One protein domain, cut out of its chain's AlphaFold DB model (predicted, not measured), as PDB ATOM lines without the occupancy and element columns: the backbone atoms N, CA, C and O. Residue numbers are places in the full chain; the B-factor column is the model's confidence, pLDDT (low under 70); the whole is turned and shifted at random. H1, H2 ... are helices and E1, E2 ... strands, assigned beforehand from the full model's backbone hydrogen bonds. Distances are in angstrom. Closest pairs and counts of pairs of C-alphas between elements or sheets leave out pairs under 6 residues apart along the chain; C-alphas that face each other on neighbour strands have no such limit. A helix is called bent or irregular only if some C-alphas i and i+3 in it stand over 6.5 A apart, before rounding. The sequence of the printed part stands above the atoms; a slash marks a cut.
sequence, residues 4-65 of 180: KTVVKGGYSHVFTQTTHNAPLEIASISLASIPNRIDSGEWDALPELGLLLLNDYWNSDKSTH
ATOM      1  N   LYS A   4     -27.861  44.981  -4.883       90.56
ATOM      2  CA  LYS A   4     -27.149  45.795  -5.870       90.56
ATOM      3  C   LYS A   4     -27.546  45.332  -7.263       90.56
ATOM      4  O   LYS A   4     -27.698  44.132  -7.481       90.56
ATOM      5  N   THR A   5     -27.648  46.264  -8.201       92.50
ATOM      6  CA  THR A   5     -27.865  45.951  -9.611       92.50
ATOM      7  C   THR A   5     -26.636  46.272 -10.459       92.50
ATOM      8  O   THR A   5     -25.814  47.126 -10.114       92.50
ATOM      9  N   VAL A   6     -26.467  45.528 -11.553       93.56
ATOM     10  CA  VAL A   6     -25.476  45.796 -12.601       93.56
ATOM     11  C   VAL A   6     -26.148  45.602 -13.952       93.56
ATOM     12  O   VAL A   6     -26.616  44.507 -14.262       93.56
ATOM     13  N   VAL A   7     -26.165  46.647 -14.775       94.81
ATOM     14  CA  VAL A   7     -26.733  46.577 -16.125       94.81
ATOM     15  C   VAL A   7     -25.713  45.990 -17.102       94.81
ATOM     16  O   VAL A   7     -24.573  46.452 -17.175       94.81
ATOM     17  N   LYS A   8     -26.124  44.976 -17.870       92.56
ATOM     18  CA  LYS A   8     -25.355  44.413 -18.990       92.56
ATOM     19  C   LYS A   8     -26.285  44.172 -20.177       92.56
ATOM     20  O   LYS A   8     -27.194  43.346 -20.120       92.56
ATOM     21  N   GLY A   9     -26.050  44.894 -21.273       90.62
ATOM     22  CA  GLY A   9     -26.941  44.861 -22.434       90.62
ATOM     23  C   GLY A   9     -28.363  45.291 -22.057       90.62
ATOM     24  O   GLY A   9     -28.549  46.289 -21.371       90.62
ATOM     25  N   GLY A  10     -29.366  44.521 -22.486       94.06
ATOM     26  CA  GLY A  10     -30.784  44.788 -22.205       94.06
ATOM     27  C   GLY A  10     -31.294  44.298 -20.843       94.06
ATOM     28  O   GLY A  10     -32.509  44.194 -20.671       94.06
ATOM     29  N   TYR A  11     -30.410  43.947 -19.903       96.81
ATOM     30  CA  TYR A  11     -30.771  43.293 -18.642       96.81
ATOM     31  C   TYR A  11     -30.127  43.969 -17.425       96.81
ATOM     32  O   TYR A  11     -28.969  44.387 -17.467       96.81
ATOM     33  N   SER A  12     -30.875  44.020 -16.321       96.12
ATOM     34  CA  SER A  12     -30.380  44.326 -14.978       96.12
ATOM     35  C   SER A  12     -30.138  43.026 -14.210       96.12
ATOM     36  O   SER A  12     -31.040  42.201 -14.058       96.12
ATOM     37  N   HIS A  13     -28.907  42.830 -13.745       96.31
ATOM     38  CA  HIS A  13     -28.505  41.688 -12.928       96.31
ATOM     39  C   HIS A  13     -28.546  42.079 -11.451       96.31
ATOM     40  O   HIS A  13     -27.865  43.022 -11.046       96.31
ATOM     41  N   VAL A  14     -29.332  41.360 -10.654       94.50
ATOM     42  CA  VAL A  14     -29.582  41.644  -9.237       94.50
ATOM     43  C   VAL A  14     -28.725  40.734  -8.367       94.50
ATOM     44  O   VAL A  14     -28.785  39.510  -8.486       94.50
ATOM     45  N   PHE A  15     -27.986  41.330  -7.438       91.94
ATOM     46  CA  PHE A  15     -27.114  40.639  -6.495       91.94
ATOM     47  C   PHE A  15     -27.537  40.919  -5.056       91.94
ATOM     48  O   PHE A  15     -27.895  42.050  -4.728       91.94
ATOM     49  N   THR A  16     -27.420  39.929  -4.169       87.75
ATOM     50  CA  THR A  16     -27.513  40.164  -2.718       87.75
ATOM     51  C   THR A  16     -26.195  40.721  -2.185       87.75
ATOM     52  O   THR A  16     -25.135  40.138  -2.434       87.75
ATOM     53  N   GLN A  17     -26.240  41.794  -1.395       71.31
ATOM     54  CA  GLN A  17     -25.104  42.205  -0.570       71.31
ATOM     55  C   GLN A  17     -25.030  41.275   0.647       71.31
ATOM     56  O   GLN A  17     -25.777  41.444   1.605       71.31
ATOM     57  N   THR A  18     -24.148  40.274   0.616       60.84
ATOM     58  CA  THR A  18     -23.786  39.528   1.830       60.84
ATOM     59  C   THR A  18     -22.436  40.034   2.326       60.84
ATOM     60  O   THR A  18     -21.499  40.186   1.551       60.84
ATOM     61  N   THR A  19     -22.338  40.347   3.617       55.91
ATOM     62  CA  THR A  19     -21.132  40.919   4.243       55.91
ATOM     63  C   THR A  19     -20.000  39.905   4.433       55.91
ATOM     64  O   THR A  19     -18.884  40.297   4.762       55.91
ATOM     65  N   HIS A  20     -20.262  38.613   4.206       57.69
ATOM     66  CA  HIS A  20     -19.322  37.524   4.492       57.69
ATOM     67  C   HIS A  20     -19.107  36.519   3.349       57.69
ATOM     68  O   HIS A  20     -18.231  35.672   3.472       57.69
ATOM     69  N   ASN A  21     -19.840  36.628   2.235       58.34
ATOM     70  CA  ASN A  21     -19.694  35.767   1.056       58.34
ATOM     71  C   ASN A  21     -19.591  36.613  -0.222       58.34
ATOM     72  O   ASN A  21     -19.952  37.790  -0.239       58.34
ATOM     73  N   ALA A  22     -19.088  36.015  -1.306       72.62
ATOM     74  CA  ALA A  22     -19.105  36.655  -2.617       72.62
ATOM     75  C   ALA A  22     -20.552  37.048  -3.004       72.62
ATOM     76  O   ALA A  22     -21.477  36.285  -2.709       72.62
ATOM     77  N   PRO A  23     -20.774  38.206  -3.660       79.31
ATOM     78  CA  PRO A  23     -22.101  38.604  -4.123       79.31
ATOM     79  C   PRO A  23     -22.738  37.507  -4.982       79.31
ATOM     80  O   PRO A  23     -22.166  37.100  -5.991       79.31
ATOM     81  N   LEU A  24     -23.921  37.040  -4.583       86.56
ATOM     82  CA  LEU A  24     -24.687  36.045  -5.328       86.56
ATOM     83  C   LEU A  24     -25.667  36.754  -6.260       86.56
ATOM     84  O   LEU A  24     -26.479  37.557  -5.796       86.56
ATOM     85  N   GLU A  25     -25.599  36.450  -7.558       91.12
ATOM     86  CA  GLU A  25     -26.638  36.847  -8.510       91.12
ATOM     87  C   GLU A  25     -27.902  36.032  -8.231       91.12
ATOM     88  O   GLU A  25     -27.869  34.803  -8.239       91.12
ATOM     89  N   ILE A  26     -29.011  36.717  -7.964       91.56
ATOM     90  CA  ILE A  26     -30.291  36.085  -7.617       91.56
ATOM     91  C   ILE A  26     -31.336  36.214  -8.721       91.56
ATOM     92  O   ILE A  26     -32.312  35.468  -8.729       91.56
ATOM     93  N   ALA A  27     -31.156  37.158  -9.646       93.62
ATOM     94  CA  ALA A  27     -32.059  37.357 -10.767       93.62
ATOM     95  C   ALA A  27     -31.385  38.144 -11.892       93.62
ATOM     96  O   ALA A  27     -30.573  39.033 -11.642       93.62
ATOM     97  N   SER A  28     -31.820  37.885 -13.123       96.31
ATOM     98  CA  SER A  28     -31.583  38.751 -14.275       96.31
ATOM     99  C   SER A  28     -32.933  39.196 -14.830       96.31
ATOM    100  O   SER A  28     -33.821  38.377 -15.076       96.31
ATOM    101  N   ILE A  29     -33.121  40.506 -14.965       97.06
ATOM    102  CA  ILE A  29     -34.400  41.130 -15.300       97.06
ATOM    103  C   ILE A  29     -34.231  41.930 -16.585       97.06
ATOM    104  O   ILE A  29     -33.401  42.830 -16.659       97.06
ATOM    105  N   SER A  30     -35.041  41.625 -17.601       96.81
ATOM    106  CA  SER A  30     -35.072  42.421 -18.831       96.81
ATOM    107  C   SER A  30     -35.527  43.844 -18.521       96.81
ATOM    108  O   SER A  30     -36.603  44.027 -17.941       96.81
ATOM    109  N   LEU A  31     -34.754  44.844 -18.952       96.62
ATOM    110  CA  LEU A  31     -35.070  46.260 -18.737       96.62
ATOM    111  C   LEU A  31     -36.434  46.626 -19.335       96.62
ATOM    112  O   LEU A  31     -37.233  47.294 -18.688       96.62
ATOM    113  N   ALA A  32     -36.752  46.095 -20.518       95.69
ATOM    114  CA  ALA A  32     -38.034  46.319 -21.191       95.69
ATOM    115  C   ALA A  32     -39.238  45.726 -20.429       95.69
ATOM    116  O   ALA A  32     -40.378  46.124 -20.656       95.69
ATOM    117  N   SER A  33     -39.008  44.769 -19.522       96.75
ATOM    118  CA  SER A  33     -40.074  44.154 -18.719       96.75
ATOM    119  C   SER A  33     -40.407  44.936 -17.446       96.75
ATOM    120  O   SER A  33     -41.507  44.785 -16.909       96.75
ATOM    121  N   ILE A  34     -39.480  45.775 -16.968       97.44
ATOM    122  CA  ILE A  34     -39.575  46.465 -15.675       97.44
ATOM    123  C   ILE A  34     -40.857  47.308 -15.562       97.44
ATOM    124  O   ILE A  34     -41.566  47.133 -14.568       97.44
ATOM    125  N   PRO A  35     -41.244  48.133 -16.558       97.50
ATOM    126  CA  PRO A  35     -42.447  48.960 -16.450       97.50
ATOM    127  C   PRO A  35     -43.734  48.158 -16.220       97.50
ATOM    128  O   PRO A  35     -44.596  48.570 -15.448       97.50
ATOM    129  N   ASN A  36     -43.879  46.994 -16.858       97.19
ATOM    130  CA  ASN A  36     -45.071  46.155 -16.698       97.19
ATOM    131  C   ASN A  36     -45.080  45.416 -15.357       97.19
ATOM    132  O   ASN A  36     -46.120  45.328 -14.705       97.19
ATOM    133  N   ARG A  37     -43.926  44.894 -14.938       97.38
ATOM    134  CA  ARG A  37     -43.780  44.165 -13.670       97.38
ATOM    135  C   ARG A  37     -44.020  45.075 -12.471       97.38
ATOM    136  O   ARG A  37     -44.710  44.690 -11.530       97.38
ATOM    137  N   ILE A  38     -43.540  46.317 -12.549       95.19
ATOM    138  CA  ILE A  38     -43.749  47.289 -11.480       95.19
ATOM    139  C   ILE A  38     -45.201  47.765 -11.413       95.19
ATOM    140  O   ILE A  38     -45.770  47.841 -10.327       95.19
ATOM    141  N   ASP A  39     -45.852  47.984 -12.561       94.94
ATOM    142  CA  ASP A  39     -47.278  48.330 -12.595       94.94
ATOM    143  C   ASP A  39     -48.152  47.213 -12.007       94.94
ATOM    144  O   ASP A  39     -49.137  47.476 -11.315       94.94
ATOM    145  N   SER A  40     -47.727  45.964 -12.219       94.56
ATOM    146  CA  SER A  40     -48.350  44.760 -11.657       94.56
ATOM    147  C   SER A  40     -48.096  44.586 -10.153       94.56
ATOM    148  O   SER A  40     -48.662  43.683  -9.547       94.56
ATOM    149  N   GLY A  41     -47.267  45.438  -9.543       93.69
ATOM    150  CA  GLY A  41     -46.980  45.420  -8.110       93.69
ATOM    151  C   GLY A  41     -45.979  44.360  -7.667       93.69
ATOM    152  O   GLY A  41     -45.908  44.052  -6.481       93.69
ATOM    153  N   GLU A  42     -45.190  43.801  -8.588       95.94
ATOM    154  CA  GLU A  42     -44.275  42.699  -8.271       95.94
ATOM    155  C   GLU A  42     -43.271  43.043  -7.158       95.94
ATOM    156  O   GLU A  42     -42.884  42.182  -6.368       95.94
ATOM    157  N   TRP A  43     -42.888  44.317  -7.056       94.44
ATOM    158  CA  TRP A  43     -41.936  44.807  -6.059       94.44
ATOM    159  C   TRP A  43     -42.577  45.633  -4.940       94.44
ATOM    160  O   TRP A  43     -41.866  46.310  -4.206       94.44
ATOM    161  N   ASP A  44     -43.895  45.553  -4.742       92.19
ATOM    162  CA  ASP A  44     -44.581  46.296  -3.670       92.19
ATOM    163  C   ASP A  44     -44.146  45.862  -2.269       92.19
ATOM    164  O   ASP A  44     -44.090  46.673  -1.348       92.19
ATOM    165  N   ALA A  45     -43.801  44.583  -2.107       89.62
ATOM    166  CA  ALA A  45     -43.269  44.054  -0.854       89.62
ATOM    167  C   ALA A  45     -41.776  44.382  -0.649       89.62
ATOM    168  O   ALA A  45     -41.259  44.221   0.455       89.62
ATOM    169  N   LEU A  46     -41.076  44.819  -1.703       90.31
ATOM    170  CA  LEU A  46     -39.639  45.113  -1.712       90.31
ATOM    171  C   LEU A  46     -39.359  46.409  -2.503       90.31
ATOM    172  O   LEU A  46     -38.660  46.372  -3.523       90.31
ATOM    173  N   PRO A  47     -39.876  47.569  -2.050       89.06
ATOM    174  CA  PRO A  47     -39.829  48.812  -2.818       89.06
ATOM    175  C   PRO A  47     -38.401  49.296  -3.102       89.06
ATOM    176  O   PRO A  47     -38.152  49.853  -4.165       89.06
ATOM    177  N   GLU A  48     -37.434  49.024  -2.217       88.00
ATOM    178  CA  GLU A  48     -36.016  49.343  -2.460       88.00
ATOM    179  C   GLU A  48     -35.470  48.656  -3.722       88.00
ATOM    180  O   GLU A  48     -34.753  49.276  -4.506       88.00
ATOM    181  N   LEU A  49     -35.820  47.382  -3.938       91.69
ATOM    182  CA  LEU A  49     -35.416  46.650  -5.138       91.69
ATOM    183  C   LEU A  49     -36.125  47.210  -6.376       91.69
ATOM    184  O   LEU A  49     -35.487  47.399  -7.409       91.69
ATOM    185  N   GLY A  50     -37.420  47.521  -6.259       93.62
ATOM    186  CA  GLY A  50     -38.182  48.163  -7.332       93.62
ATOM    187  C   GLY A  50     -37.566  49.495  -7.772       93.62
ATOM    188  O   GLY A  50     -37.404  49.728  -8.966       93.62
ATOM    189  N   LEU A  51     -37.136  50.330  -6.822       91.38
ATOM    190  CA  LEU A  51     -36.480  51.613  -7.098       91.38
ATOM    191  C   LEU A  51     -35.114  51.448  -7.783       91.38
ATOM    192  O   LEU A  51     -34.812  52.192  -8.716       91.38
ATOM    193  N   LEU A  52     -34.308  50.455  -7.386       92.06
ATOM    194  CA  LEU A  52     -33.050  50.139  -8.076       92.06
ATOM    195  C   LEU A  52     -33.294  49.723  -9.534       92.06
ATOM    196  O   LEU A  52     -32.624  50.212 -10.442       92.06
ATOM    197  N   LEU A  53     -34.290  48.868  -9.766       95.44
ATOM    198  CA  LEU A  53     -34.661  48.411 -11.107       95.44
ATOM    199  C   LEU A  53     -35.229  49.547 -11.968       95.44
ATOM    200  O   LEU A  53     -34.919  49.635 -13.155       95.44
ATOM    201  N   LEU A  54     -36.018  50.452 -11.382       94.38
ATOM    202  CA  LEU A  54     -36.464  51.662 -12.073       94.38
ATOM    203  C   LEU A  54     -35.305  52.562 -12.464       94.38
ATOM    204  O   LEU A  54     -35.293  53.070 -13.581       94.38
ATOM    205  N   ASN A  55     -34.329  52.737 -11.576       92.62
ATOM    206  CA  ASN A  55     -33.144  53.516 -11.891       92.62
ATOM    207  C   ASN A  55     -32.369  52.895 -13.064       92.62
ATOM    208  O   ASN A  55     -31.947  53.619 -13.964       92.62
ATOM    209  N   ASP A  56     -32.231  51.570 -13.112       95.06
ATOM    210  CA  ASP A  56     -31.609  50.890 -14.256       95.06
ATOM    211  C   ASP A  56     -32.402  51.097 -15.553       95.06
ATOM    212  O   ASP A  56     -31.812  51.344 -16.605       95.06
ATOM    213  N   TYR A  57     -33.737  51.030 -15.489       95.88
ATOM    214  CA  TYR A  57     -34.608  51.302 -16.633       95.88
ATOM    215  C   TYR A  57     -34.493  52.758 -17.103       95.88
ATOM    216  O   TYR A  57     -34.273  52.996 -18.283       95.88
ATOM    217  N   TRP A  58     -34.586  53.749 -16.215       93.19
ATOM    218  CA  TRP A  58     -34.511  55.166 -16.592       93.19
ATOM    219  C   TRP A  58     -33.142  55.581 -17.144       93.19
ATOM    220  O   TRP A  58     -33.072  56.502 -17.959       93.19
ATOM    221  N   ASN A  59     -32.072  54.891 -16.743       92.69
ATOM    222  CA  ASN A  59     -30.723  55.088 -17.278       92.69
ATOM    223  C   ASN A  59     -30.408  54.206 -18.501       92.69
ATOM    224  O   ASN A  59     -29.293  54.271 -19.023       92.69
ATOM    225  N   SER A  60     -31.356  53.386 -18.966       92.81
ATOM    226  CA  SER A  60     -31.198  52.612 -20.197       92.81
ATOM    227  C   SER A  60     -31.339  53.493 -21.446       92.81
ATOM    228  O   SER A  60     -31.564  54.704 -21.366       92.81
ATOM    229  N   ASP A  61     -31.194  52.888 -22.629       90.38
ATOM    230  CA  ASP A  61     -31.427  53.587 -23.891       90.38
ATOM    231  C   ASP A  61     -32.848  54.177 -23.953       90.38
ATOM    232  O   ASP A  61     -33.844  53.459 -24.080       90.38
ATOM    233  N   LYS A  62     -32.918  55.511 -23.927       88.19
ATOM    234  CA  LYS A  62     -34.161  56.292 -23.962       88.19
ATOM    235  C   LYS A  62     -34.995  56.043 -25.215       88.19
ATOM    236  O   LYS A  62     -36.197  56.284 -25.181       88.19
ATOM    237  N   SER A  63     -34.400  55.547 -26.305       87.19
ATOM    238  CA  SER A  63     -35.142  55.174 -27.517       87.19
ATOM    239  C   SER A  63     -36.164  54.055 -27.265       87.19
ATOM    240  O   SER A  63     -37.150  53.931 -27.989       87.19
ATOM    241  N   THR A  64     -35.954  53.271 -26.201       85.69
ATOM    242  CA  THR A  64     -36.821  52.160 -25.795       85.69
ATOM    243  C   THR A  64     -37.941  52.579 -24.842       85.69
ATOM    244  O   THR A  64     -38.832  51.779 -24.559       85.69
ATOM    245  N   HIS A  65     -37.929  53.821 -24.346       94.25
ATOM    246  CA  HIS A  65     -38.915  54.299 -23.380       94.25
ATOM    247  C   HIS A  65     -40.173  54.779 -24.096       94.25
ATOM    248  O   HIS A  65     -40.164  55.792 -24.796       94.25
TER     249      HIS A  65
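This is residues 4 to 65 of the 180 residues of an uncharacterized protein of Providencia alcalifaciens F90-2004 (UniProt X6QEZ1). A three-stranded meander, each strand the antiparallel neighbour of the one before, forms a wall with a helical hairpin over one face, two layers in all. H2 covers E1 and E2; H1 sits beside the strands. The printed part has 62 residues, with three named strands and two named helices in the order E1, E2, E3, H1, H2 along the chain; the sheet's order is E1 E2 E3, antiparallel, and the class is mixed, helices and strands. The whole is compact, radius of gyration of the C-alphas 11.9 A, spanning 39 by 26 by 14 A.

E1, residues 4 to 8, begins at C-alpha 4 (-27.149, 45.795, -5.870). E2 is 11 to 16, E3 24 to 30 (18.2 A), H1 31 to 39 (13.8 A). H2, 47 to 58 (16.1 A), ends at C-alpha 58 (-34.511, 55.166, -16.592).

N 6 and O 13 join hairpin E1 and E2 within hydrogen-bond range at 2.9 A; N 14 and O 27, 2.8 A, hairpin E2 and E3. H2's height over the sheet is 9.2 A. H1 and H2 touch, C-alphas of Leu 31 and Tyr 57 closest at 5.5 A, opposite ways at a steep tilt of 43 degrees. Every O i to N i+4 pair is within range in H2, 3 of 5 in H1. H1 is irregular, but only just: C-alphas 32 and 35 are 7.0 A apart.

The farthest C-alphas, His 20 and Ser 63, are 39.8 A apart. The printed part has no cut and no long link; residues 18 to 21 have pLDDT under 70.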